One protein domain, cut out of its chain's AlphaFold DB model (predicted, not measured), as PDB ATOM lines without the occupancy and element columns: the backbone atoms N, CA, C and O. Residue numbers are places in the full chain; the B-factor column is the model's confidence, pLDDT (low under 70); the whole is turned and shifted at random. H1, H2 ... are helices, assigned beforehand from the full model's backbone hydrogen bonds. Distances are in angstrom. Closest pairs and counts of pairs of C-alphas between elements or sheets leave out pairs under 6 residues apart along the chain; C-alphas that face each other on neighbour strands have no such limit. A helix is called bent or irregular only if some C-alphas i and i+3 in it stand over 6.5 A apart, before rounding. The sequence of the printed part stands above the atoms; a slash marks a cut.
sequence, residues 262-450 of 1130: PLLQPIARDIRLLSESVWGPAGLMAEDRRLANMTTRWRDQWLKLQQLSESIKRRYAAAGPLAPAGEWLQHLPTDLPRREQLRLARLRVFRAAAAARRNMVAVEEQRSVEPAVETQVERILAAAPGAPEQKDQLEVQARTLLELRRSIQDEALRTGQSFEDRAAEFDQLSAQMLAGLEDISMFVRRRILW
ATOM      1  N   PRO A 262      -1.338   6.341  36.083       82.31
ATOM      2  CA  PRO A 262      -0.796   7.650  35.686       82.31
ATOM      3  C   PRO A 262      -1.208   8.099  34.277       82.31
ATOM      4  O   PRO A 262      -1.365   9.294  34.029       82.31
ATOM      5  N   LEU A 263      -1.425   7.144  33.364       83.50
ATOM      6  CA  LEU A 263      -1.819   7.393  31.970       83.50
ATOM      7  C   LEU A 263      -3.200   8.061  31.840       83.50
ATOM      8  O   LEU A 263      -3.476   8.692  30.824       83.50
ATOM      9  N   LEU A 264      -4.051   7.973  32.870       87.38
ATOM     10  CA  LEU A 264      -5.390   8.570  32.887       87.38
ATOM     11  C   LEU A 264      -5.416   9.999  33.466       87.38
ATOM     12  O   LEU A 264      -6.448  10.672  33.384       87.38
ATOM     13  N   GLN A 265      -4.300  10.505  34.013       86.50
ATOM     14  CA  GLN A 265      -4.239  11.855  34.590       86.50
ATOM     15  C   GLN A 265      -4.606  12.993  33.621       86.50
ATOM     16  O   GLN A 265      -5.301  13.913  34.062       86.50
ATOM     17  N   PRO A 266      -4.198  12.978  32.334       88.81
ATOM     18  CA  PRO A 266      -4.592  14.025  31.390       88.81
ATOM     19  C   PRO A 266      -6.116  14.111  31.223       88.81
ATOM     20  O   PRO A 266      -6.686  15.192  31.336       88.81
ATOM     21  N   ILE A 267      -6.790  12.964  31.081       88.69
ATOM     22  CA  ILE A 267      -8.251  12.887  30.920       88.69
ATOM     23  C   ILE A 267      -8.959  13.352  32.200       88.69
ATOM     24  O   ILE A 267      -9.931  14.103  32.143       88.69
ATOM     25  N   ALA A 268      -8.449  12.966  33.374       88.94
ATOM     26  CA  ALA A 268      -8.994  13.421  34.650       88.94
ATOM     27  C   ALA A 268      -8.822  14.937  34.872       88.94
ATOM     28  O   ALA A 268      -9.705  15.580  35.447       88.94
ATOM     29  N   ARG A 269      -7.720  15.531  34.387       91.25
ATOM     30  CA  ARG A 269      -7.506  16.987  34.406       91.25
ATOM     31  C   ARG A 269      -8.519  17.709  33.517       91.25
ATOM     32  O   ARG A 269      -9.072  18.717  33.961       91.25
ATOM     33  N   ASP A 270      -8.788  17.182  32.325       89.62
ATOM     34  CA  ASP A 270      -9.788  17.738  31.408       89.62
ATOM     35  C   ASP A 270     -11.188  17.677  32.023       89.62
ATOM     36  O   ASP A 270     -11.882  18.688  32.057       89.62
ATOM     37  N   ILE A 271     -11.574  16.534  32.605       92.38
ATOM     38  CA  ILE A 271     -12.858  16.366  33.309       92.38
ATOM     39  C   ILE A 271     -12.992  17.367  34.460       92.38
ATOM     40  O   ILE A 271     -14.066  17.933  34.661       92.38
ATOM     41  N   ARG A 272     -11.919  17.635  35.212       91.75
ATOM     42  CA  ARG A 272     -11.948  18.634  36.290       91.75
ATOM     43  C   ARG A 272     -12.213  20.045  35.752       91.75
ATOM     44  O   ARG A 272     -13.079  20.726  36.288       91.75
ATOM     45  N   LEU A 273     -11.508  20.460  34.697       90.38
ATOM     46  CA  LEU A 273     -11.679  21.786  34.088       90.38
ATOM     47  C   LEU A 273     -13.053  21.945  33.412       90.38
ATOM     48  O   LEU A 273     -13.690  22.983  33.572       90.38
ATOM     49  N   LEU A 274     -13.531  20.914  32.706       90.31
ATOM     50  CA  LEU A 274     -14.861  20.888  32.087       90.31
ATOM     51  C   LEU A 274     -15.986  20.878  33.131       90.31
ATOM     52  O   LEU A 274     -16.947  21.629  33.014       90.31
ATOM     53  N   SER A 275     -15.873  20.060  34.179       90.88
ATOM     54  CA  SER A 275     -16.881  20.031  35.250       90.88
ATOM     55  C   SER A 275     -16.961  21.363  36.002       90.88
ATOM     56  O   SER A 275     -18.059  21.797  36.342       90.88
ATOM     57  N   GLU A 276     -15.833  22.052  36.209       89.00
ATOM     58  CA  GLU A 276     -15.797  23.386  36.819       89.00
ATOM     59  C   GLU A 276     -16.374  24.470  35.891       89.00
ATOM     60  O   GLU A 276     -17.094  25.356  36.355       89.00
ATOM     61  N   SER A 277     -16.137  24.384  34.576       88.25
ATOM     62  CA  SER A 277     -16.688  25.341  33.607       88.25
ATOM     63  C   SER A 277     -18.194  25.173  33.365       88.25
ATOM     64  O   SER A 277     -18.858  26.152  33.024       88.25
ATOM     65  N   VAL A 278     -18.755  23.978  33.581       89.88
ATOM     66  CA  VAL A 278     -20.193  23.691  33.419       89.88
ATOM     67  C   VAL A 278     -20.960  23.845  34.736       89.88
ATOM     68  O   VAL A 278     -21.888  24.654  34.807       89.88
ATOM     69  N   TRP A 279     -20.560  23.113  35.783       91.44
ATOM     70  CA  TRP A 279     -21.273  23.005  37.068       91.44
ATOM     71  C   TRP A 279     -20.708  23.889  38.189       91.44
ATOM     72  O   TRP A 279     -21.256  23.917  39.294       91.44
ATOM     73  N   GLY A 280     -19.614  24.613  37.943       86.69
ATOM     74  CA  GLY A 280     -19.010  25.496  38.936       86.69
ATOM     75  C   GLY A 280     -19.889  26.701  39.314       86.69
ATOM     76  O   GLY A 280     -20.841  27.051  38.613       86.69
ATOM     77  N   PRO A 281     -19.554  27.419  40.403       82.25
ATOM     78  CA  PRO A 281     -20.322  28.578  40.884       82.25
ATOM     79  C   PRO A 281     -20.316  29.783  39.924       82.25
ATOM     80  O   PRO A 281     -21.181  30.656  40.025       82.25
ATOM     81  N   ALA A 282     -19.344  29.833  39.010       81.94
ATOM     82  CA  ALA A 282     -19.267  30.767  37.885       81.94
ATOM     83  C   ALA A 282     -19.303  30.031  36.528       81.94
ATOM     84  O   ALA A 282     -18.868  30.574  35.516       81.94
ATOM     85  N   GLY A 283     -19.765  28.775  36.532       84.62
ATOM     86  CA  GLY A 283     -19.901  27.943  35.346       84.62
ATOM     87  C   GLY A 283     -21.151  28.275  34.531       84.62
ATOM     88  O   GLY A 283     -21.998  29.079  34.936       84.62
ATOM     89  N   LEU A 284     -21.269  27.630  33.374       87.12
ATOM     90  CA  LEU A 284     -22.307  27.890  32.380       87.12
ATOM     91  C   LEU A 284     -23.729  27.715  32.938       87.12
ATOM     92  O   LEU A 284     -24.562  28.584  32.705       87.12
ATOM     93  N   MET A 285     -23.993  26.675  33.741       86.75
ATOM     94  CA  MET A 285     -25.318  26.458  34.351       86.75
ATOM     95  C   MET A 285     -25.713  27.560  35.343       86.75
ATOM     96  O   MET A 285     -26.875  27.962  35.416       86.75
ATOM     97  N   ALA A 286     -24.753  28.075  36.117       85.00
ATOM     98  CA  ALA A 286     -25.021  29.134  37.085       85.00
ATOM     99  C   ALA A 286     -25.377  30.458  36.384       85.00
ATOM    100  O   ALA A 286     -26.285  31.166  36.823       85.00
ATOM    101  N   GLU A 287     -24.683  30.785  35.290       86.00
ATOM    102  CA  GLU A 287     -24.966  31.969  34.468       86.00
ATOM    103  C   GLU A 287     -26.286  31.844  33.700       86.00
ATOM    104  O   GLU A 287     -27.095  32.772  33.697       86.00
ATOM    105  N   ASP A 288     -26.546  30.682  33.113       87.00
ATOM    106  CA  ASP A 288     -27.782  30.370  32.398       87.00
ATOM    107  C   ASP A 288     -29.026  30.533  33.280       87.00
ATOM    108  O   ASP A 288     -29.997  31.208  32.930       87.00
ATOM    109  N   ARG A 289     -28.946  30.052  34.516       83.12
ATOM    110  CA  ARG A 289     -29.985  30.252  35.522       83.12
ATOM    111  C   ARG A 289     -30.121  31.700  35.988       83.12
ATOM    112  O   ARG A 289     -31.236  32.164  36.256       83.12
ATOM    113  N   ARG A 290     -29.015  32.440  36.145       84.31
ATOM    114  CA  ARG A 290     -29.076  33.883  36.457       84.31
ATOM    115  C   ARG A 290     -29.832  34.619  35.359       84.31
ATOM    116  O   ARG A 290     -30.696  35.440  35.673       84.31
ATOM    117  N   LEU A 291     -29.549  34.285  34.101       88.00
ATOM    118  CA  LEU A 291     -30.257  34.810  32.944       88.00
ATOM    119  C   LEU A 291     -31.734  34.403  32.964       88.00
ATOM    120  O   LEU A 291     -32.577  35.284  32.865       88.00
ATOM    121  N   ALA A 292     -32.073  33.133  33.205       82.88
ATOM    122  CA  ALA A 292     -33.459  32.661  33.291       82.88
ATOM    123  C   ALA A 292     -34.287  33.416  34.353       82.88
ATOM    124  O   ALA A 292     -35.392  33.902  34.080       82.88
ATOM    125  N   ASN A 293     -33.730  33.583  35.556       81.00
ATOM    126  CA  ASN A 293     -34.358  34.350  36.634       81.00
ATOM    127  C   ASN A 293     -34.529  35.827  36.260       81.00
ATOM    128  O   ASN A 293     -35.566  36.434  36.545       81.00
ATOM    129  N   MET A 294     -33.526  36.415  35.606       82.50
ATOM    130  CA  MET A 294     -33.592  37.792  35.136       82.50
ATOM    131  C   MET A 294     -34.651  37.955  34.039       82.50
ATOM    132  O   MET A 294     -35.534  38.792  34.194       82.50
ATOM    133  N   THR A 295     -34.640  37.132  32.990       85.00
ATOM    134  CA  THR A 295     -35.631  37.157  31.898       85.00
ATOM    135  C   THR A 295     -37.053  37.052  32.436       85.00
ATOM    136  O   THR A 295     -37.928  37.812  32.025       85.00
ATOM    137  N   THR A 296     -37.276  36.195  33.432       77.75
ATOM    138  CA  THR A 296     -38.588  36.029  34.065       77.75
ATOM    139  C   THR A 296     -39.044  37.289  34.810       77.75
ATOM    140  O   THR A 296     -40.149  37.775  34.568       77.75
ATOM    141  N   ARG A 297     -38.184  37.884  35.651       80.19
ATOM    142  CA  ARG A 297     -38.492  39.153  36.344       80.19
ATOM    143  C   ARG A 297     -38.803  40.279  35.363       80.19
ATOM    144  O   ARG A 297     -39.699  41.086  35.595       80.19
ATOM    145  N   TRP A 298     -38.060  40.334  34.263       80.75
ATOM    146  CA  TRP A 298     -38.242  41.353  33.235       80.75
ATOM    147  C   TRP A 298     -39.537  41.136  32.452       80.75
ATOM    148  O   TRP A 298     -40.221  42.106  32.133       80.75
ATOM    149  N   ARG A 299     -39.933  39.882  32.208       82.69
ATOM    150  CA  ARG A 299     -41.236  39.545  31.620       82.69
ATOM    151  C   ARG A 299     -42.396  39.996  32.496       82.69
ATOM    152  O   ARG A 299     -43.340  40.598  31.984       82.69
ATOM    153  N   ASP A 300     -42.301  39.773  33.804       76.38
ATOM    154  CA  ASP A 300     -43.301  40.252  34.760       76.38
ATOM    155  C   ASP A 300     -43.358  41.803  34.770       76.38
ATOM    156  O   ASP A 300     -44.447  42.385  34.743       76.38
ATOM    157  N   GLN A 301     -42.213  42.501  34.697       80.12
ATOM    158  CA  GLN A 301     -42.171  43.969  34.553       80.12
ATOM    159  C   GLN A 301     -42.783  44.469  33.235       80.12
ATOM    160  O   GLN A 301     -43.504  45.468  33.235       80.12
ATOM    161  N   TRP A 302     -42.538  43.780  32.119       81.25
ATOM    162  CA  TRP A 302     -43.139  44.110  30.827       81.25
ATOM    163  C   TRP A 302     -44.668  44.005  30.863       81.25
ATOM    164  O   TRP A 302     -45.357  44.907  30.383       81.25
ATOM    165  N   LEU A 303     -45.214  42.952  31.480       78.38
ATOM    166  CA  LEU A 303     -46.662  42.794  31.630       78.38
ATOM    167  C   LEU A 303     -47.267  43.935  32.466       78.38
ATOM    168  O   LEU A 303     -48.284  44.513  32.074       78.38
ATOM    169  N   LYS A 304     -46.607  44.314  33.570       76.81
ATOM    170  CA  LYS A 304     -46.993  45.479  34.387       76.81
ATOM    171  C   LYS A 304     -46.969  46.773  33.568       76.81
ATOM    172  O   LYS A 304     -47.917  47.553  33.634       76.81
ATOM    173  N   LEU A 305     -45.939  46.979  32.740       80.06
ATOM    174  CA  LEU A 305     -45.836  48.136  31.844       80.06
ATOM    175  C   LEU A 305     -46.983  48.179  30.824       80.06
ATOM    176  O   LEU A 305     -47.530  49.253  30.573       80.06
ATOM    177  N   GLN A 306     -47.372  47.039  30.244       79.75
ATOM    178  CA  GLN A 306     -48.497  46.983  29.305       79.75
ATOM    179  C   GLN A 306     -49.822  47.355  29.975       79.75
ATOM    180  O   GLN A 306     -50.554  48.202  29.460       79.75
ATOM    181  N   GLN A 307     -50.102  46.778  31.145       76.06
ATOM    182  CA  GLN A 307     -51.300  47.098  31.924       76.06
ATOM    183  C   GLN A 307     -51.333  48.581  32.314       76.06
ATOM    184  O   GLN A 307     -52.366  49.244  32.185       76.06
ATOM    185  N   LEU A 308     -50.187  49.125  32.728       76.00
ATOM    186  CA  LEU A 308     -50.023  50.538  33.041       76.00
ATOM    187  C   LEU A 308     -50.286  51.409  31.807       76.00
ATOM    188  O   LEU A 308     -51.130  52.299  31.880       76.00
ATOM    189  N   SER A 309     -49.671  51.111  30.659       78.44
ATOM    190  CA  SER A 309     -49.906  51.809  29.383       78.44
ATOM    191  C   SER A 309     -51.388  51.869  29.024       78.44
ATOM    192  O   SER A 309     -51.929  52.931  28.704       78.44
ATOM    193  N   GLU A 310     -52.079  50.735  29.122       74.19
ATOM    194  CA  GLU A 310     -53.492  50.660  28.787       74.19
ATOM    195  C   GLU A 310     -54.355  51.433  29.792       74.19
ATOM    196  O   GLU A 310     -55.271  52.161  29.399       74.19
ATOM    197  N   SER A 311     -54.015  51.366  31.083       72.81
ATOM    198  CA  SER A 311     -54.677  52.156  32.122       72.81
ATOM    199  C   SER A 311     -54.517  53.666  31.890       72.81
ATOM    200  O   SER A 311     -55.483  54.407  32.068       72.81
ATOM    201  N   ILE A 312     -53.351  54.109  31.399       70.50
ATOM    202  CA  ILE A 312     -53.063  55.503  31.028       70.50
ATOM    203  C   ILE A 312     -53.914  55.957  29.873       70.50
ATOM    204  O   ILE A 312     -54.596  56.979  29.973       70.50
ATOM    205  N   LYS A 313     -53.925  55.178  28.798       75.44
ATOM    206  CA  LYS A 313     -54.709  55.502  27.610       75.44
ATOM    207  C   LYS A 313     -56.202  55.572  27.948       75.44
ATOM    208  O   LYS A 313     -56.866  56.524  27.541       75.44
ATOM    209  N   ARG A 314     -56.717  54.633  28.754       70.25
ATOM    210  CA  ARG A 314     -58.129  54.589  29.181       70.25
ATOM    211  C   ARG A 314     -58.507  55.736  30.122       70.25
ATOM    212  O   ARG A 314     -59.527  56.383  29.898       70.25
ATOM    213  N   ARG A 315     -57.701  56.020  31.154       68.44
ATOM    214  CA  ARG A 315     -57.962  57.127  32.096       68.44
ATOM    215  C   ARG A 315     -57.906  58.481  31.397       68.44
ATOM    216  O   ARG A 315     -58.785  59.304  31.620       68.44
ATOM    217  N   TYR A 316     -56.938  58.679  30.502       67.88
ATOM    218  CA  TYR A 316     -56.860  59.892  29.688       67.88
ATOM    219  C   TYR A 316     -58.083  60.047  28.770       67.88
ATOM    220  O   TYR A 316     -58.658  61.129  28.696       67.88
ATOM    221  N   ALA A 317     -58.518  58.969  28.103       67.94
ATOM    222  CA  ALA A 317     -59.711  58.991  27.254       67.94
ATOM    223  C   ALA A 317     -60.993  59.346  28.032       67.94
ATOM    224  O   ALA A 317     -61.870  60.001  27.480       67.94
ATOM    225  N   ALA A 318     -61.087  58.949  29.306       63.84
ATOM    226  CA  ALA A 318     -62.226  59.260  30.169       63.84
ATOM    227  C   ALA A 318     -62.179  60.677  30.776       63.84
ATOM    228  O   ALA A 318     -63.226  61.293  30.949       63.84
ATOM    229  N   ALA A 319     -60.991  61.184  31.124       62.31
ATOM    230  CA  ALA A 319     -60.818  62.485  31.777       62.31
ATOM    231  C   ALA A 319     -60.819  63.675  30.799       62.31
ATOM    232  O   ALA A 319     -61.092  64.802  31.206       62.31
ATOM    233  N   GLY A 320     -60.518  63.435  29.519       57.00
ATOM    234  CA  GLY A 320     -60.385  64.490  28.517       57.00
ATOM    235  C   GLY A 320     -59.104  65.334  28.673       57.00
ATOM    236  O   GLY A 320     -58.344  65.171  29.628       57.00
ATOM    237  N   PRO A 321     -58.823  66.233  27.708       55.91
ATOM    238  CA  PRO A 321     -57.584  67.020  27.666       55.91
ATOM    239  C   PRO A 321     -57.512  68.149  28.710       55.91
ATOM    240  O   PRO A 321     -56.423  68.630  29.011       55.91
ATOM    241  N   LEU A 322     -58.648  68.575  29.270       52.50
ATOM    242  CA  LEU A 322     -58.750  69.724  30.169       52.50
ATOM    243  C   LEU A 322     -59.010  69.252  31.613       52.50
ATOM    244  O   LEU A 322     -60.149  69.076  32.025       52.50
ATOM    245  N   ALA A 323     -57.914  69.103  32.364       54.62
ATOM    246  CA  ALA A 323     -57.774  69.390  33.802       54.62
ATOM    247  C   ALA A 323     -57.533  68.250  34.828       54.62
ATOM    248  O   ALA A 323     -56.626  68.461  35.627       54.62
ATOM    249  N   PRO A 324     -58.144  67.044  34.839       53.28
ATOM    250  CA  PRO A 324     -57.737  66.015  35.822       53.28
ATOM    251  C   PRO A 324     -56.565  65.134  35.358       53.28
ATOM    252  O   PRO A 324     -55.893  64.493  36.160       53.28
ATOM    253  N   ALA A 325     -56.326  65.056  34.045       52.25
ATOM    254  CA  ALA A 325     -55.349  64.123  33.487       52.25
ATOM    255  C   ALA A 325     -53.890  64.572  33.688       52.25
ATOM    256  O   ALA A 325     -53.005  63.729  33.737       52.25
ATOM    257  N   GLY A 326     -53.634  65.880  33.798       54.47
ATOM    258  CA  GLY A 326     -52.287  66.457  33.891       54.47
ATOM    259  C   GLY A 326     -51.531  66.078  35.156       54.47
ATOM    260  O   GLY A 326     -50.420  65.564  35.074       54.47
ATOM    261  N   GLU A 327     -52.167  66.293  36.306       56.66
ATOM    262  CA  GLU A 327     -51.648  65.935  37.629       56.66
ATOM    263  C   GLU A 327     -51.397  64.424  37.715       56.66
ATOM    264  O   GLU A 327     -50.314  63.971  38.075       56.66
ATOM    265  N   TRP A 328     -52.349  63.619  37.240       58.91
ATOM    266  CA  TRP A 328     -52.202  62.167  37.226       58.91
ATOM    267  C   TRP A 328     -51.085  61.661  36.294       58.91
ATOM    268  O   TRP A 328     -50.343  60.752  36.659       58.91
ATOM    269  N   LEU A 329     -50.933  62.251  35.101       60.78
ATOM    270  CA  LEU A 329     -49.856  61.913  34.160       60.78
ATOM    271  C   LEU A 329     -48.465  62.296  34.689       60.78
ATOM    272  O   LEU A 329     -47.476  61.715  34.249       60.78
ATOM    273  N   GLN A 330     -48.385  63.264  35.605       57.00
ATOM    274  CA  GLN A 330     -47.144  63.679  36.270       57.00
ATOM    275  C   GLN A 330     -46.792  62.787  37.469       57.00
ATOM    276  O   GLN A 330     -45.618  62.678  37.821       57.00
ATOM    277  N   HIS A 331     -47.783  62.092  38.033       56.47
ATOM    278  CA  HIS A 331     -47.636  61.113  39.113       56.47
ATOM    279  C   HIS A 331     -47.836  59.673  38.614       56.47
ATOM    280  O   HIS A 331     -48.524  58.859  39.236       56.47
ATOM    281  N   LEU A 332     -47.257  59.353  37.455       58.34
ATOM    282  CA  LEU A 332     -47.218  57.977  36.969       58.34
ATOM    283  C   LEU A 332     -46.436  57.083  37.948       58.34
ATOM    284  O   LEU A 332     -45.414  57.532  38.464       58.34
ATOM    285  N   PRO A 333     -46.887  55.835  38.194       53.38
ATOM    286  CA  PRO A 333     -46.217  54.908  39.101       53.38
ATOM    287  C   PRO A 333     -44.705  54.818  38.861       53.38
ATOM    288  O   PRO A 333     -44.249  54.615  37.733       53.38
ATOM    289  N   THR A 334     -43.963  54.957  39.956       52.00
ATOM    290  CA  THR A 334     -42.502  55.098  40.083       52.00
ATOM    291  C   THR A 334     -41.707  53.830  39.753       52.00
ATOM    292  O   THR A 334     -40.502  53.881  39.528       52.00
ATOM    293  N   ASP A 335     -42.370  52.680  39.629       55.78
ATOM    294  CA  ASP A 335     -41.708  51.371  39.517       55.78
ATOM    295  C   ASP A 335     -41.273  50.990  38.086       55.78
ATOM    296  O   ASP A 335     -41.057  49.811  37.781       55.78
ATOM    297  N   LEU A 336     -41.150  51.959  37.169       60.94
ATOM    298  CA  LEU A 336     -40.741  51.681  35.789       60.94
ATOM    299  C   LEU A 336     -39.209  51.562  35.658       60.94
ATOM    300  O   LEU A 336     -38.479  52.479  36.042       60.94
ATOM    301  N   PRO A 337     -38.687  50.476  35.053       62.91
ATOM    302  CA  PRO A 337     -37.249  50.289  34.873       62.91
ATOM    303  C   PRO A 337     -36.641  51.403  34.011       62.91
ATOM    304  O   PRO A 337     -37.142  51.740  32.932       62.91
ATOM    305  N   ARG A 338     -35.522  51.982  34.470       65.56
ATOM    306  CA  ARG A 338     -34.877  53.115  33.785       65.56
ATOM    307  C   ARG A 338     -34.268  52.662  32.455       65.56
ATOM    308  O   ARG A 338     -33.616  51.621  32.387       65.56
ATOM    309  N   ARG A 339     -34.368  53.490  31.403       68.62
ATOM    310  CA  ARG A 339     -33.769  53.201  30.074       68.62
ATOM    311  C   ARG A 339     -32.276  52.863  30.155       68.62
ATOM    312  O   ARG A 339     -31.783  52.028  29.401       68.62
ATOM    313  N   GLU A 340     -31.557  53.499  31.075       65.56
ATOM    314  CA  GLU A 340     -30.140  53.228  31.320       65.56
ATOM    315  C   GLU A 340     -29.906  51.844  31.941       65.56
ATOM    316  O   GLU A 340     -29.034  51.111  31.482       65.56
ATOM    317  N   GLN A 341     -30.741  51.433  32.902       71.81
ATOM    318  CA  GLN A 341     -30.694  50.087  33.484       71.81
ATOM    319  C   GLN A 341     -30.956  49.012  32.414       71.81
ATOM    320  O   GLN A 341     -30.243  48.012  32.378       71.81
ATOM    321  N   LEU A 342     -31.896  49.255  31.486       72.50
ATOM    322  CA  LEU A 342     -32.140  48.421  30.294       72.50
ATOM    323  C   LEU A 342     -30.910  48.282  29.396       72.50
ATOM    324  O   LEU A 342     -30.546  47.170  29.010       72.50
ATOM    325  N   ARG A 343     -30.235  49.394  29.089       74.50
ATOM    326  CA  ARG A 343     -29.014  49.370  28.270       74.50
ATOM    327  C   ARG A 343     -27.882  48.609  28.959       74.50
ATOM    328  O   ARG A 343     -27.230  47.786  28.321       74.50
ATOM    329  N   LEU A 344     -27.673  48.844  30.254       78.31
ATOM    330  CA  LEU A 344     -26.635  48.163  31.030       78.31
ATOM    331  C   LEU A 344     -26.910  46.660  31.172       78.31
ATOM    332  O   LEU A 344     -25.979  45.864  31.055       78.31
ATOM    333  N   ALA A 345     -28.167  46.256  31.373       80.75
ATOM    334  CA  ALA A 345     -28.549  44.848  31.446       80.75
ATOM    335  C   ALA A 345     -28.316  44.116  30.112       80.75
ATOM    336  O   ALA A 345     -27.670  43.068  30.113       80.75
ATOM    337  N   ARG A 346     -28.720  44.702  28.970       84.94
ATOM    338  CA  ARG A 346     -28.421  44.148  27.629       84.94
ATOM    339  C   ARG A 346     -26.925  43.976  27.392       84.94
ATOM    340  O   ARG A 346     -26.503  42.926  26.922       84.94
ATOM    341  N   LEU A 347     -26.107  44.960  27.773       84.00
ATOM    342  CA  LEU A 347     -24.648  44.864  27.635       84.00
ATOM    343  C   LEU A 347     -24.047  43.730  28.481       84.00
ATOM    344  O   LEU A 347     -23.107  43.072  28.032       84.00
ATOM    345  N   ARG A 348     -24.572  43.486  29.690       84.62
ATOM    346  CA  ARG A 348     -24.132  42.367  30.541       84.62
ATOM    347  C   ARG A 348     -24.482  41.016  29.917       84.62
ATOM    348  O   ARG A 348     -23.592  40.179  29.796       84.62
ATOM    349  N   VAL A 349     -25.727  40.834  29.468       87.12
ATOM    350  CA  VAL A 349     -26.176  39.589  28.813       87.12
ATOM    351  C   VAL A 349     -25.413  39.341  27.520       87.12
ATOM    352  O   VAL A 349     -24.939  38.234  27.307       87.12
ATOM    353  N   PHE A 350     -25.200  40.374  26.703       85.44
ATOM    354  CA  PHE A 350     -24.419  40.264  25.472       85.44
ATOM    355  C   PHE A 350     -22.996  39.749  25.735       85.44
ATOM    356  O   PHE A 350     -22.516  38.849  25.046       85.44
ATOM    357  N   ARG A 351     -22.319  40.278  26.764       84.38
ATOM    358  CA  ARG A 351     -20.980  39.808  27.154       84.38
ATOM    359  C   ARG A 351     -20.996  38.363  27.656       84.38
ATOM    360  O   ARG A 351     -20.084  37.612  27.317       84.38
ATOM    361  N   ALA A 352     -22.007  37.981  28.437       83.69
ATOM    362  CA  ALA A 352     -22.168  36.616  28.935       83.69
ATOM    363  C   ALA A 352     -22.466  35.621  27.798       83.69
ATOM    364  O   ALA A 352     -21.815  34.586  27.717       83.69
ATOM    365  N   ALA A 353     -23.337  35.981  26.850       85.69
ATOM    366  CA  ALA A 353     -23.627  35.189  25.652       85.69
ATOM    367  C   ALA A 353     -22.386  35.001  24.773       85.69
ATOM    368  O   ALA A 353     -22.082  33.890  24.353       85.69
ATOM    369  N   ALA A 354     -21.597  36.059  24.566       85.38
ATOM    370  CA  ALA A 354     -20.330  35.955  23.844       85.38
ATOM    371  C   ALA A 354     -19.295  35.069  24.567       85.38
ATOM    372  O   ALA A 354     -18.423  34.482  23.927       85.38
ATOM    373  N   ALA A 355     -19.340  34.977  25.900       84.06
ATOM    374  CA  ALA A 355     -18.509  34.045  26.660       84.06
ATOM    375  C   ALA A 355     -19.017  32.598  26.539       84.06
ATOM    376  O   ALA A 355     -18.224  31.715  26.220       84.06
ATOM    377  N   ALA A 356     -20.324  32.371  26.699       84.38
ATOM    378  CA  ALA A 356     -20.960  31.064  26.528       84.38
ATOM    379  C   ALA A 356     -20.712  30.486  25.127       84.38
ATOM    380  O   ALA A 356     -20.255  29.351  25.002       84.38
ATOM    381  N   ARG A 357     -20.887  31.300  24.077       88.62
ATOM    382  CA  ARG A 357     -20.634  30.903  22.688       88.62
ATOM    383  C   ARG A 357     -19.182  30.511  22.440       88.62
ATOM    384  O   ARG A 357     -18.923  29.523  21.765       88.62
ATOM    385  N   ARG A 358     -18.224  31.254  23.007       87.81
ATOM    386  CA  ARG A 358     -16.795  30.901  22.922       87.81
ATOM    387  C   ARG A 358     -16.503  29.560  23.593       87.81
ATOM    388  O   ARG A 358     -15.778  28.761  23.017       87.81
ATOM    389  N   ASN A 359     -17.085  29.306  24.766       84.62
ATOM    390  CA  ASN A 359     -16.930  28.023  25.455       84.62
ATOM    391  C   ASN A 359     -17.553  26.872  24.650       84.62
ATOM    392  O   ASN A 359     -16.947  25.813  24.546       84.62
ATOM    393  N   MET A 360     -18.725  27.091  24.050       88.94
ATOM    394  CA  MET A 360     -19.406  26.104  23.208       88.94
ATOM    395  C   MET A 360     -18.571  25.745  21.974       88.94
ATOM    396  O   MET A 360     -18.321  24.569  21.737       88.94
ATOM    397  N   VAL A 361     -18.053  26.752  21.258       90.44
ATOM    398  CA  VAL A 361     -17.155  26.553  20.108       90.44
ATOM    399  C   VAL A 361     -15.886  25.809  20.522       90.44
ATOM    400  O   VAL A 361     -15.480  24.891  19.823       90.44
ATOM    401  N   ALA A 362     -15.289  26.142  21.670       88.75
ATOM    402  CA  ALA A 362     -14.103  25.440  22.164       88.75
ATOM    403  C   ALA A 362     -14.384  23.957  22.477       88.75
ATOM    404  O   ALA A 362     -13.567  23.097  22.158       88.75
ATOM    405  N   VAL A 363     -15.545  23.644  23.067       89.88
ATOM    406  CA  VAL A 363     -15.977  22.259  23.327       89.88
ATOM    407  C   VAL A 363     -16.260  21.509  22.022       89.88
ATOM    408  O   VAL A 363     -15.898  20.342  21.894       89.88
ATOM    409  N   GLU A 364     -16.883  22.164  21.046       90.62
ATOM    410  CA  GLU A 364     -17.206  21.588  19.737       90.62
ATOM    411  C   GLU A 364     -15.947  21.341  18.890       90.62
ATOM    412  O   GLU A 364     -15.799  20.273  18.296       90.62
ATOM    413  N   GLU A 365     -14.990  22.270  18.915       90.75
ATOM    414  CA  GLU A 365     -13.673  22.127  18.292       90.75
ATOM    415  C   GLU A 365     -12.900  20.968  18.928       90.75
ATOM    416  O   GLU A 365     -12.432  20.076  18.216       90.75
ATOM    417  N   GLN A 366     -12.858  20.900  20.262       86.56
ATOM    418  CA  GLN A 366     -12.234  19.787  20.975       86.56
ATOM    419  C   GLN A 366     -12.884  18.443  20.597       86.56
ATOM    420  O   GLN A 366     -12.183  17.487  20.265       86.56
ATOM    421  N   ARG A 367     -14.220  18.383  20.553       87.00
ATOM    422  CA  ARG A 367     -14.977  17.194  20.137       87.00
ATOM    423  C   ARG A 367     -14.697  16.789  18.687       87.00
ATOM    424  O   ARG A 367     -14.692  15.601  18.389       87.00
ATOM    425  N   SER A 368     -14.479  17.752  17.791       85.69
ATOM    426  CA  SER A 368     -14.221  17.485  16.369       85.69
ATOM    427  C   SER A 368     -12.842  16.871  16.103       85.69
ATOM    428  O   SER A 368     -12.678  16.116  15.145       85.69
ATOM    429  N   VAL A 369     -11.859  17.172  16.959       87.25
ATOM    430  CA  VAL A 369     -10.477  16.673  16.860       87.25
ATOM    431  C   VAL A 369     -10.289  15.361  17.638       87.25
ATOM    432  O   VAL A 369      -9.368  14.589  17.358       87.25
ATOM    433  N   GLU A 370     -11.163  15.076  18.607       85.19
ATOM    434  CA  GLU A 370     -11.143  13.851  19.404       85.19
ATOM    435  C   GLU A 370     -11.538  12.605  18.571       85.19
ATOM    436  O   GLU A 370     -12.627  12.558  17.996       85.19
ATOM    437  N   PRO A 371     -10.699  11.547  18.517       84.44
ATOM    438  CA  PRO A 371     -11.083  10.287  17.879       84.44
ATOM    439  C   PRO A 371     -12.213   9.586  18.646       84.44
ATOM    440  O   PRO A 371     -12.464   9.906  19.808       84.44
ATOM    441  N   ALA A 372     -12.866   8.594  18.030       88.50
ATOM    442  CA  ALA A 372     -13.877   7.781  18.710       88.50
ATOM    443  C   ALA A 372     -13.343   7.217  20.041       88.50
ATOM    444  O   ALA A 372     -12.146   6.937  20.163       88.50
ATOM    445  N   VAL A 373     -14.229   7.065  21.034       85.94
ATOM    446  CA  VAL A 373     -13.872   6.618  22.395       85.94
ATOM    447  C   VAL A 373     -13.081   5.312  22.329       85.94
ATOM    448  O   VAL A 373     -12.028   5.198  22.943       85.94
ATOM    449  N   GLU A 374     -13.518   4.389  21.484       86.50
ATOM    450  CA  GLU A 374     -12.925   3.083  21.222       86.50
ATOM    451  C   GLU A 374     -11.487   3.217  20.697       86.50
ATOM    452  O   GLU A 374     -10.565   2.614  21.239       86.50
ATOM    453  N   THR A 375     -11.249   4.109  19.732       86.25
ATOM    454  CA  THR A 375      -9.906   4.389  19.197       86.25
ATOM    455  C   THR A 375      -8.993   5.067  20.228       86.25
ATOM    456  O   THR A 375      -7.776   4.883  20.207       86.25
ATOM    457  N   GLN A 376      -9.545   5.878  21.135       87.19
ATOM    458  CA  GLN A 376      -8.778   6.472  22.238       87.19
ATOM    459  C   GLN A 376      -8.394   5.417  23.281       87.19
ATOM    460  O   GLN A 376      -7.246   5.396  23.723       87.19
ATOM    461  N   VAL A 377      -9.321   4.520  23.626       88.06
ATOM    462  CA  VAL A 377      -9.079   3.389  24.529       88.06
ATOM    463  C   VAL A 377      -7.991   2.473  23.960       88.06
ATOM    464  O   VAL A 377      -7.022   2.192  24.662       88.06
ATOM    465  N   GLU A 378      -8.056   2.113  22.675       85.50
ATOM    466  CA  GLU A 378      -7.019   1.318  21.994       85.50
ATOM    467  C   GLU A 378      -5.624   1.963  22.080       85.50
ATOM    468  O   GLU A 378      -4.637   1.286  22.380       85.50
ATOM    469  N   ARG A 379      -5.523   3.286  21.880       85.12
ATOM    470  CA  ARG A 379      -4.249   4.026  22.001       85.12
ATOM    471  C   ARG A 379      -3.704   4.023  23.431       85.12
ATOM    472  O   ARG A 379      -2.493   3.913  23.616       85.12
ATOM    473  N   ILE A 380      -4.579   4.134  24.430       85.62
ATOM    474  CA  ILE A 380      -4.204   4.094  25.852       85.62
ATOM    475  C   ILE A 380      -3.724   2.685  26.236       85.62
ATOM    476  O   ILE A 380      -2.699   2.550  26.904       85.62
ATOM    477  N   LEU A 381      -4.400   1.636  25.753       85.81
ATOM    478  CA  LEU A 381      -4.023   0.235  25.974       85.81
ATOM    479  C   LEU A 381      -2.712  -0.155  25.270       85.81
ATOM    480  O   LEU A 381      -1.936  -0.959  25.802       85.81
ATOM    481  N   ALA A 382      -2.441   0.422  24.095       83.50
ATOM    482  CA  ALA A 382      -1.196   0.222  23.355       83.50
ATOM    483  C   ALA A 382       0.019   0.859  24.056       83.50
ATOM    484  O   ALA A 382       1.114   0.300  24.011       83.50
ATOM    485  N   ALA A 383      -0.173   1.995  24.733       80.56
ATOM    486  CA  ALA A 383       0.876   2.704  25.470       80.56
ATOM    487  C   ALA A 383       1.141   2.148  26.887       80.56
ATOM    488  O   ALA A 383       2.115   2.546  27.527       80.56
ATOM    489  N   ALA A 384       0.294   1.240  27.389       79.25
ATOM    490  CA  ALA A 384       0.376   0.712  28.748       79.25
ATOM    491  C   ALA A 384       1.275  -0.546  28.861       79.25
ATOM    492  O   ALA A 384       1.003  -1.559  28.200       79.25
ATOM    493  N   PRO A 385       2.312  -0.540  29.724       69.06
ATOM    494  CA  PRO A 385       3.085  -1.738  30.053       69.06
ATOM    495  C   PRO A 385       2.364  -2.584  31.125       69.06
ATOM    496  O   PRO A 385       2.003  -2.056  32.173       69.06
ATOM    497  N   GLY A 386       2.156  -3.889  30.892       66.81
ATOM    498  CA  GLY A 386       1.522  -4.783  31.880       66.81
ATOM    499  C   GLY A 386       0.958  -6.099  31.319       66.81
ATOM    500  O   GLY A 386       0.866  -6.273  30.102       66.81
ATOM    501  N   ALA A 387       0.590  -7.018  32.224       69.44
ATOM    502  CA  ALA A 387      -0.058  -8.305  31.928       69.44
ATOM    503  C   ALA A 387      -1.495  -8.115  31.379       69.44
ATOM    504  O   ALA A 387      -2.114  -7.096  31.690       69.44
ATOM    505  N   PRO A 388      -2.055  -9.063  30.596       74.06
ATOM    506  CA  PRO A 388      -3.380  -8.917  29.971       74.06
ATOM    507  C   PRO A 388      -4.507  -8.570  30.962       74.06
ATOM    508  O   PRO A 388      -5.274  -7.654  30.692       74.06
ATOM    509  N   GLU A 389      -4.523  -9.153  32.166       72.75
ATOM    510  CA  GLU A 389      -5.522  -8.824  33.206       72.75
ATOM    511  C   GLU A 389      -5.479  -7.353  33.672       72.75
ATOM    512  O   GLU A 389      -6.502  -6.768  34.031       72.75
ATOM    513  N   GLN A 390      -4.300  -6.719  33.659       74.38
ATOM    514  CA  GLN A 390      -4.145  -5.300  34.007       74.38
ATOM    515  C   GLN A 390      -4.598  -4.382  32.864       74.38
ATOM    516  O   GLN A 390      -5.011  -3.247  33.117       74.38
ATOM    517  N   LYS A 391      -4.538  -4.867  31.617       78.81
ATOM    518  CA  LYS A 391      -5.025  -4.149  30.435       78.81
ATOM    519  C   LYS A 391      -6.552  -4.158  30.365       78.81
ATOM    520  O   LYS A 391      -7.119  -3.097  30.134       78.81
ATOM    521  N   ASP A 392      -7.204  -5.270  30.702       82.12
ATOM    522  CA  ASP A 392      -8.674  -5.353  30.755       82.12
ATOM    523  C   ASP A 392      -9.264  -4.397  31.810       82.12
ATOM    524  O   ASP A 392     -10.256  -3.704  31.579       82.12
ATOM    525  N   GLN A 393      -8.619  -4.283  32.977       81.62
ATOM    526  CA  GLN A 393      -9.029  -3.314  34.000       81.62
ATOM    527  C   GLN A 393      -8.793  -1.862  33.561       81.62
ATOM    528  O   GLN A 393      -9.613  -0.993  33.860       81.62
ATOM    529  N   LEU A 394      -7.693  -1.582  32.854       84.56
ATOM    530  CA  LEU A 394      -7.407  -0.256  32.301       84.56
ATOM    531  C   LEU A 394      -8.407   0.133  31.204       84.56
ATOM    532  O   LEU A 394      -8.798   1.296  31.139       84.56
ATOM    533  N   GLU A 395      -8.861  -0.820  30.390       88.00
ATOM    534  CA  GLU A 395      -9.867  -0.604  29.345       88.00
ATOM    535  C   GLU A 395     -11.170  -0.053  29.936       88.00
ATOM    536  O   GLU A 395     -11.643   1.014  29.534       88.00
ATOM    537  N   VAL A 396     -11.706  -0.732  30.955       87.62
ATOM    538  CA  VAL A 396     -12.946  -0.325  31.635       87.62
ATOM    539  C   VAL A 396     -12.790   1.056  32.281       87.62
ATOM    540  O   VAL A 396     -13.689   1.895  32.185       87.62
ATOM    541  N   GLN A 397     -11.642   1.332  32.909       88.81
ATOM    542  CA  GLN A 397     -11.371   2.621  33.556       88.81
ATOM    543  C   GLN A 397     -11.227   3.765  32.541       88.81
ATOM    544  O   GLN A 397     -11.810   4.834  32.737       88.81
ATOM    545  N   ALA A 398     -10.495   3.545  31.444       87.31
ATOM    546  CA  ALA A 398     -10.317   4.519  30.371       87.31
ATOM    547  C   ALA A 398     -11.651   4.838  29.685       87.31
ATOM    548  O   ALA A 398     -11.992   6.010  29.516       87.31
ATOM    549  N   ARG A 399     -12.444   3.807  29.368       92.25
ATOM    550  CA  ARG A 399     -13.777   3.955  28.776       92.25
ATOM    551  C   ARG A 399     -14.715   4.754  29.679       92.25
ATOM    552  O   ARG A 399     -15.327   5.708  29.214       92.25
ATOM    553  N   THR A 400     -14.746   4.442  30.976       90.38
ATOM    554  CA  THR A 400     -15.581   5.157  31.958       90.38
ATOM    555  C   THR A 400     -15.247   6.653  32.015       90.38
ATOM    556  O   THR A 400     -16.151   7.488  32.045       90.38
ATOM    557  N   LEU A 401     -13.960   7.027  32.003       91.44
ATOM    558  CA  LEU A 401     -13.555   8.438  32.019       91.44
ATOM    559  C   LEU A 401     -13.849   9.154  30.700       91.44
ATOM    560  O   LEU A 401     -14.274  10.308  30.716       91.44
ATOM    561  N   LEU A 402     -13.637   8.494  29.564       91.94
ATOM    562  CA  LEU A 402     -13.911   9.073  28.250       91.94
ATOM    563  C   LEU A 402     -15.415   9.266  28.011       91.94
ATOM    564  O   LEU A 402     -15.822  10.315  27.509       91.94
ATOM    565  N   GLU A 403     -16.247   8.314  28.438       91.81
ATOM    566  CA  GLU A 403     -17.709   8.446  28.426       91.81
ATOM    567  C   GLU A 403     -18.179   9.547  29.391       91.81
ATOM    568  O   GLU A 403     -19.026  10.364  29.025       91.81
ATOM    569  N   LEU A 404     -17.572   9.653  30.581       92.75
ATOM    570  CA  LEU A 404     -17.841  10.750  31.513       92.75
ATOM    571  C   LEU A 404     -17.469  12.111  30.901       92.75
ATOM    572  O   LEU A 404     -18.292  13.026  30.937       92.75
ATOM    573  N   ARG A 405     -16.286  12.251  30.282       93.69
ATOM    574  CA  ARG A 405     -15.875  13.482  29.578       93.69
ATOM    575  C   ARG A 405     -16.883  13.853  28.493       93.69
ATOM    576  O   ARG A 405     -17.323  15.000  28.450       93.69
ATOM    577  N   ARG A 406     -17.287  12.883  27.670       91.69
ATOM    578  CA  ARG A 406     -18.266  13.082  26.594       91.69
ATOM    579  C   ARG A 406     -19.629  13.522  27.131       91.69
ATOM    580  O   ARG A 406     -20.216  14.446  26.581       91.69
ATOM    581  N   SER A 407     -20.085  12.945  28.244       92.62
ATOM    582  CA  SER A 407     -21.345  13.351  28.883       92.62
ATOM    583  C   SER A 407     -21.317  14.806  29.373       92.62
ATOM    584  O   SER A 407     -22.295  15.530  29.205       92.62
ATOM    585  N   ILE A 408     -20.179  15.271  29.909       91.50
ATOM    586  CA  ILE A 408     -20.003  16.661  30.358       91.50
ATOM    587  C   ILE A 408     -19.936  17.614  29.159       91.50
ATOM    588  O   ILE A 408     -20.501  18.702  29.217       91.50
ATOM    589  N   GLN A 409     -19.278  17.211  28.067       92.62
ATOM    590  CA  GLN A 409     -19.255  17.979  26.817       92.62
ATOM    591  C   GLN A 409     -20.663  18.113  26.215       92.62
ATOM    592  O   GLN A 409     -21.055  19.213  25.833       92.62
ATOM    593  N   ASP A 410     -21.445  17.030  26.168       92.12
ATOM    594  CA  ASP A 410     -22.833  17.067  25.691       92.12
ATOM    595  C   ASP A 410     -23.702  17.989  26.565       92.12
ATOM    596  O   ASP A 410     -24.480  18.786  26.038       92.12
ATOM    597  N   GLU A 411     -23.526  17.950  27.888       90.50
ATOM    598  CA  GLU A 411     -24.219  18.849  28.817       90.50
ATOM    599  C   GLU A 411     -23.794  20.317  28.639       90.50
ATOM    600  O   GLU A 411     -24.637  21.218  28.668       90.50
ATOM    601  N   ALA A 412     -22.505  20.574  28.394       90.25
ATOM    602  CA  ALA A 412     -21.981  21.909  28.111       90.25
ATOM    603  C   ALA A 412     -22.601  22.504  26.838       90.25
ATOM    604  O   ALA A 412     -23.013  23.663  26.841       90.25
ATOM    605  N   LEU A 413     -22.700  21.708  25.767       92.62
ATOM    606  CA  LEU A 413     -23.310  22.126  24.502       92.62
ATOM    607  C   LEU A 413     -24.817  22.381  24.665       92.62
ATOM    608  O   LEU A 413     -25.305  23.420  24.225       92.62
ATOM    609  N   ARG A 414     -25.548  21.490  25.354       91.44
ATOM    610  CA  ARG A 414     -26.989  21.665  25.636       91.44
ATOM    611  C   ARG A 414     -27.268  22.911  26.472       91.44
ATOM    612  O   ARG A 414     -28.139  23.707  26.125       91.44
ATOM    613  N   THR A 415     -26.509  23.105  27.550       89.19
ATOM    614  CA  THR A 415     -26.638  24.288  28.417       89.19
ATOM    615  C   THR A 415     -26.249  25.559  27.657       89.19
ATOM    616  O   THR A 415     -26.899  26.588  27.805       89.19
ATOM    617  N   GLY A 416     -25.228  25.491  26.796       89.06
ATOM    618  CA  GLY A 416     -24.799  26.605  25.946       89.06
ATOM    619  C   GLY A 416     -25.867  27.039  24.946       89.06
ATOM    620  O   GLY A 416     -26.147  28.231  24.844       89.06
ATOM    621  N   GLN A 417     -26.517  26.086  24.274       89.44
ATOM    622  CA  GLN A 417     -27.653  26.358  23.386       89.44
ATOM    623  C   GLN A 417     -28.830  26.970  24.155       89.44
ATOM    624  O   GLN A 417     -29.357  28.005  23.755       89.44
ATOM    625  N   SER A 418     -29.183  26.397  25.312       88.69
ATOM    626  CA  SER A 418     -30.259  26.930  26.157       88.69
ATOM    627  C   SER A 418     -29.974  28.359  26.645       88.69
ATOM    628  O   SER A 418     -30.878  29.198  26.680       88.69
ATOM    629  N   PHE A 419     -28.706  28.663  26.950       90.88
ATOM    630  CA  PHE A 419     -28.256  30.013  27.279       90.88
ATOM    631  C   PHE A 419     -28.455  30.974  26.099       90.88
ATOM    632  O   PHE A 419     -28.957  32.081  26.296       90.88
ATOM    633  N   GLU A 420     -28.056  30.585  24.881       89.62
ATOM    634  CA  GLU A 420     -28.219  31.423  23.684       89.62
ATOM    635  C   GLU A 420     -29.695  31.717  23.387       89.62
ATOM    636  O   GLU A 420     -30.045  32.881  23.170       89.62
ATOM    637  N   ASP A 421     -30.566  30.709  23.471       89.12
ATOM    638  CA  ASP A 421     -32.011  30.870  23.277       89.12
ATOM    639  C   ASP A 421     -32.609  31.845  24.304       89.12
ATOM    640  O   ASP A 421     -33.341  32.778  23.954       89.12
ATOM    641  N   ARG A 422     -32.239  31.703  25.585       88.69
ATOM    642  CA  ARG A 422     -32.665  32.627  26.650       88.69
ATOM    643  C   ARG A 422     -32.101  34.033  26.479       88.69
ATOM    644  O   ARG A 422     -32.773  35.006  26.827       88.69
ATOM    645  N   ALA A 423     -30.878  34.166  25.969       90.31
ATOM    646  CA  ALA A 423     -30.266  35.463  25.704       90.31
ATOM    647  C   ALA A 423     -30.975  36.182  24.552       90.31
ATOM    648  O   ALA A 423     -31.217  37.387  24.649       90.31
ATOM    649  N   ALA A 424     -31.362  35.447  23.506       89.06
ATOM    650  CA  ALA A 424     -32.178  35.963  22.412       89.06
ATOM    651  C   ALA A 424     -33.568  36.394  22.903       89.06
ATOM    652  O   ALA A 424     -34.023  37.496  22.581       89.06
ATOM    653  N   GLU A 425     -34.210  35.585  23.751       88.50
ATOM    654  CA  GLU A 425     -35.489  35.942  24.366       88.50
ATOM    655  C   GLU A 425     -35.376  37.212  25.226       88.50
ATOM    656  O   GLU A 425     -36.195  38.129  25.104       88.50
ATOM    657  N   PHE A 426     -34.345  37.303  26.073       90.62
ATOM    658  CA  PHE A 426     -34.076  38.498  26.871       90.62
ATOM    659  C   PHE A 426     -33.886  39.733  25.982       90.62
ATOM    660  O   PHE A 426     -34.418  40.809  26.281       90.62
ATOM    661  N   ASP A 427     -33.148  39.593  24.879       88.06
ATOM    662  CA  ASP A 427     -32.904  40.694  23.957       88.06
ATOM    663  C   ASP A 427     -34.204  41.185  23.306       88.06
ATOM    664  O   ASP A 427     -34.498  42.386  23.346       88.06
ATOM    665  N   GLN A 428     -35.045  40.264  22.827       88.88
ATOM    666  CA  GLN A 428     -36.367  40.583  22.289       88.88
ATOM    667  C   GLN A 428     -37.248  41.284  23.332       88.88
ATOM    668  O   GLN A 428     -37.854  42.321  23.044       88.88
ATOM    669  N   LEU A 429     -37.296  40.758  24.555       87.00
ATOM    670  CA  LEU A 429     -38.110  41.309  25.635       87.00
ATOM    671  C   LEU A 429     -37.649  42.714  26.042       87.00
ATOM    672  O   LEU A 429     -38.460  43.624  26.224       87.00
ATOM    673  N   SER A 430     -36.338  42.926  26.126       85.12
ATOM    674  CA  SER A 430     -35.763  44.236  26.429       85.12
ATOM    675  C   SER A 430     -36.015  45.261  25.311       85.12
ATOM    676  O   SER A 430     -36.256  46.437  25.598       85.12
ATOM    677  N   ALA A 431     -36.026  44.832  24.042       84.81
ATOM    678  CA  ALA A 431     -36.389  45.675  22.906       84.81
ATOM    679  C   ALA A 431     -37.870  46.081  22.952       84.81
ATOM    680  O   ALA A 431     -38.182  47.262  22.785       84.81
ATOM    681  N   GLN A 432     -38.769  45.134  23.242       86.81
ATOM    682  CA  GLN A 432     -40.195  45.412  23.441       86.81
ATOM    683  C   GLN A 432     -40.411  46.390  24.598       86.81
ATOM    684  O   GLN A 432     -41.148  47.364  24.448       86.81
ATOM    685  N   MET A 433     -39.703  46.202  25.714       83.75
ATOM    686  CA  MET A 433     -39.794  47.093  26.867       83.75
ATOM    687  C   MET A 433     -39.316  48.515  26.552       83.75
ATOM    688  O   MET A 433     -39.998  49.477  26.901       83.75
ATOM    689  N   LEU A 434     -38.202  48.668  25.827       83.31
ATOM    690  CA  LEU A 434     -37.748  49.979  25.345       83.31
ATOM    691  C   LEU A 434     -38.784  50.639  24.426       83.31
ATOM    692  O   LEU A 434     -39.060  51.827  24.590       83.31
ATOM    693  N   ALA A 435     -39.379  49.882  23.501       81.69
ATOM    694  CA  ALA A 435     -40.410  50.393  22.602       81.69
ATOM    695  C   ALA A 435     -41.685  50.811  23.353       81.69
ATOM    696  O   ALA A 435     -42.231  51.878  23.083       81.69
ATOM    697  N   GLY A 436     -42.138  50.027  24.337       79.69
ATOM    698  CA  GLY A 436     -43.303  50.369  25.159       79.69
ATOM    699  C   GLY A 436     -43.066  51.586  26.059       79.69
ATOM    700  O   GLY A 436     -43.944  52.442  26.177       79.69
ATOM    701  N   LEU A 437     -41.868  51.715  26.639       78.94
ATOM    702  CA  LEU A 437     -41.464  52.917  27.378       78.94
ATOM    703  C   LEU A 437     -41.413  54.147  26.464       78.94
ATOM    704  O   LEU A 437     -41.759  55.250  26.892       78.94
ATOM    705  N   GLU A 438     -40.984  53.981  25.212       75.44
ATOM    706  CA  GLU A 438     -41.001  55.052  24.220       75.44
ATOM    707  C   GLU A 438     -42.440  55.451  23.855       75.44
ATOM    708  O   GLU A 438     -42.750  56.641  23.891       75.44
ATOM    709  N   ASP A 439     -43.332  54.486  23.614       76.12
ATOM    710  CA  ASP A 439     -44.749  54.724  23.303       76.12
ATOM    711  C   ASP A 439     -45.464  55.490  24.425       76.12
ATOM    712  O   ASP A 439     -46.096  56.517  24.172       76.12
ATOM    713  N   ILE A 440     -45.292  55.067  25.685       74.19
ATOM    714  CA  ILE A 440     -45.830  55.801  26.840       74.19
ATOM    715  C   ILE A 440     -45.226  57.203  26.891       74.19
ATOM    716  O   ILE A 440     -45.957  58.185  27.006       74.19
ATOM    717  N   SER A 441     -43.903  57.333  26.757       70.00
ATOM    718  CA  SER A 441     -43.257  58.644  26.829       70.00
ATOM    719  C   SER A 441     -43.729  59.595  25.726       70.00
ATOM    720  O   SER A 441     -43.965  60.768  26.002       70.00
ATOM    721  N   MET A 442     -43.938  59.104  24.500       65.38
ATOM    722  CA  MET A 442     -44.500  59.885  23.401       65.38
ATOM    723  C   MET A 442     -45.966  60.228  23.661       65.38
ATOM    724  O   MET A 442     -46.381  61.359  23.402       65.38
ATOM    725  N   PHE A 443     -46.750  59.286  24.192       73.12
ATOM    726  CA  PHE A 443     -48.143  59.517  24.561       73.12
ATOM    727  C   PHE A 443     -48.267  60.653  25.581       73.12
ATOM    728  O   PHE A 443     -49.078  61.559  25.368       73.12
ATOM    729  N   VAL A 444     -47.435  60.632  26.630       69.56
ATOM    730  CA  VAL A 444     -47.369  61.674  27.663       69.56
ATOM    731  C   VAL A 444     -46.851  62.988  27.076       69.56
ATOM    732  O   VAL A 444     -47.536  64.001  27.180       69.56
ATOM    733  N   ARG A 445     -45.696  62.991  26.390       64.12
ATOM    734  CA  ARG A 445     -45.090  64.207  25.804       64.12
ATOM    735  C   ARG A 445     -46.039  64.955  24.872       64.12
ATOM    736  O   ARG A 445     -46.109  66.178  24.936       64.12
ATOM    737  N   ARG A 446     -46.808  64.240  24.044       66.94
ATOM    738  CA  ARG A 446     -47.787  64.855  23.128       66.94
ATOM    739  C   ARG A 446     -48.908  65.604  23.853       66.94
ATOM    740  O   ARG A 446     -49.524  66.470  23.245       66.94
ATOM    741  N   ARG A 447     -49.196  65.262  25.112       70.44
ATOM    742  CA  ARG A 447     -50.387  65.719  25.848       70.44
ATOM    743  C   ARG A 447     -50.068  66.578  27.070       70.44
ATOM    744  O   ARG A 447     -50.906  67.374  27.474       70.44
ATOM    745  N   ILE A 448     -48.853  66.486  27.609       65.75
ATOM    746  CA  ILE A 448     -48.444  67.208  28.821       65.75
ATOM    747  C   ILE A 448     -48.333  68.728  28.617       65.75
ATOM    748  O   ILE A 448     -48.512  69.492  29.560       65.75
ATOM    749  N   LEU A 449     -48.084  69.182  27.381       64.75
ATOM    750  CA  LEU A 449     -47.902  70.604  27.058       64.75
ATOM    751  C   LEU A 449     -49.149  71.465  27.271       64.75
ATOM    752  O   LEU A 449     -49.037  72.673  27.464       64.75
ATOM    753  N   TRP A 450     -50.324  70.847  27.268       65.94
ATOM    754  CA  TRP A 450     -51.603  71.538  27.430       65.94
ATOM    755  C   TRP A 450     -52.240  71.260  28.789       65.94
ATOM    756  O   TRP A 450     -53.354  71.705  29.053       65.94
TER     757      TRP A 450
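This is residues 262 to 450 of the 1130 residues of the protein "Mechanosensitive ion channel" of Bryobacteraceae bacterium (UniProt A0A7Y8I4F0). What shape do these atoms make? They make a long, thin rod built along one helix, H6, which runs most of its length; H1 and H2 follow one another along H6, and H4 runs back along its middle. The short H5 packs on H6 near one end of the rod, and the short H3 lies near the other. What is it made of? The printed part has 189 residues with six named helices, in chain order H1 to H6, and no named strand: the class is all helix. How compact is it? It is extended, with a radius of gyration of the C-alphas of 27.4 A and spans of 98 by 21 by 19 A.

Which helix touches most others? H6, residues 388 to 448, is the hub and touches five. With residues 409 to 434 it touches H4, residues 339 to 369, at a shallow tilt of 24 degrees, opposite ways; the closest C-alphas, of Met 360 and Leu 413, are 5.7 A apart. Which helices run the same way as H6? H6 residues 398 to 412 touch H1, residues 262 to 279, at a shallow tilt of 19 degrees, the closest C-alphas being Ile 271 and Arg 405 at 5.6 A. H6 residues 412 to 440 touch H2, residues 284 to 319, at a shallow tilt of 18 degrees, with the C-alphas of Asp 288 and Phe 419 closest at 5.2 A. H1, H2, H4 and H6 form a bundle, helices running lengthwise together, in which H1 and H2 touch only at the corner by their link, with the C-alphas of Val 278 and Leu 284 closest at 4.8 A. What of the short helices? H5, residues 373 to 383, forms a hairpin with H6 at a steep tilt of 43 degrees, the closest C-alphas being Val 377 and Ala 398 at 6.1 A. H3, residues 325 to 330, forms a hairpin with H2, the C-alphas of Tyr 316 and Ala 325 being closest at 5.9 A. Are the helix backbones complete? In H2, H3, H4 and H5 every O i to N i+4 pair is within hydrogen-bond range, against 12 of 14 in H1 and 56 of 57 in H6.

Where does H6 run? Its 88.5 A lead from C-alpha 388 at (-3.380, -8.917, 29.971) to C-alpha 448 at (-48.444, 67.208, 28.821). How long are the others? H2 measures 51.8 A, H4 45.3 A, H1 25.6 A, H5 15.6 A and H3 8.7 A. H1 begins with C-alpha 262 at (-0.796, 7.650, 35.686) and is irregular: C-alphas 263 and 266 are 7.2 A apart.

How large is it, and is it cut? The two C-alphas farthest apart, of Leu 322 and Ala 387, are 97.7 A apart, and the printed part has no cut. Are any links long? No link is long; H3 to H4, with 8 residues between, is short, and the other links are tight. Where is confidence low? The mean pLDDT of the printed part is 80.3, and 36 residues are under 70, among them residues 315 to 340.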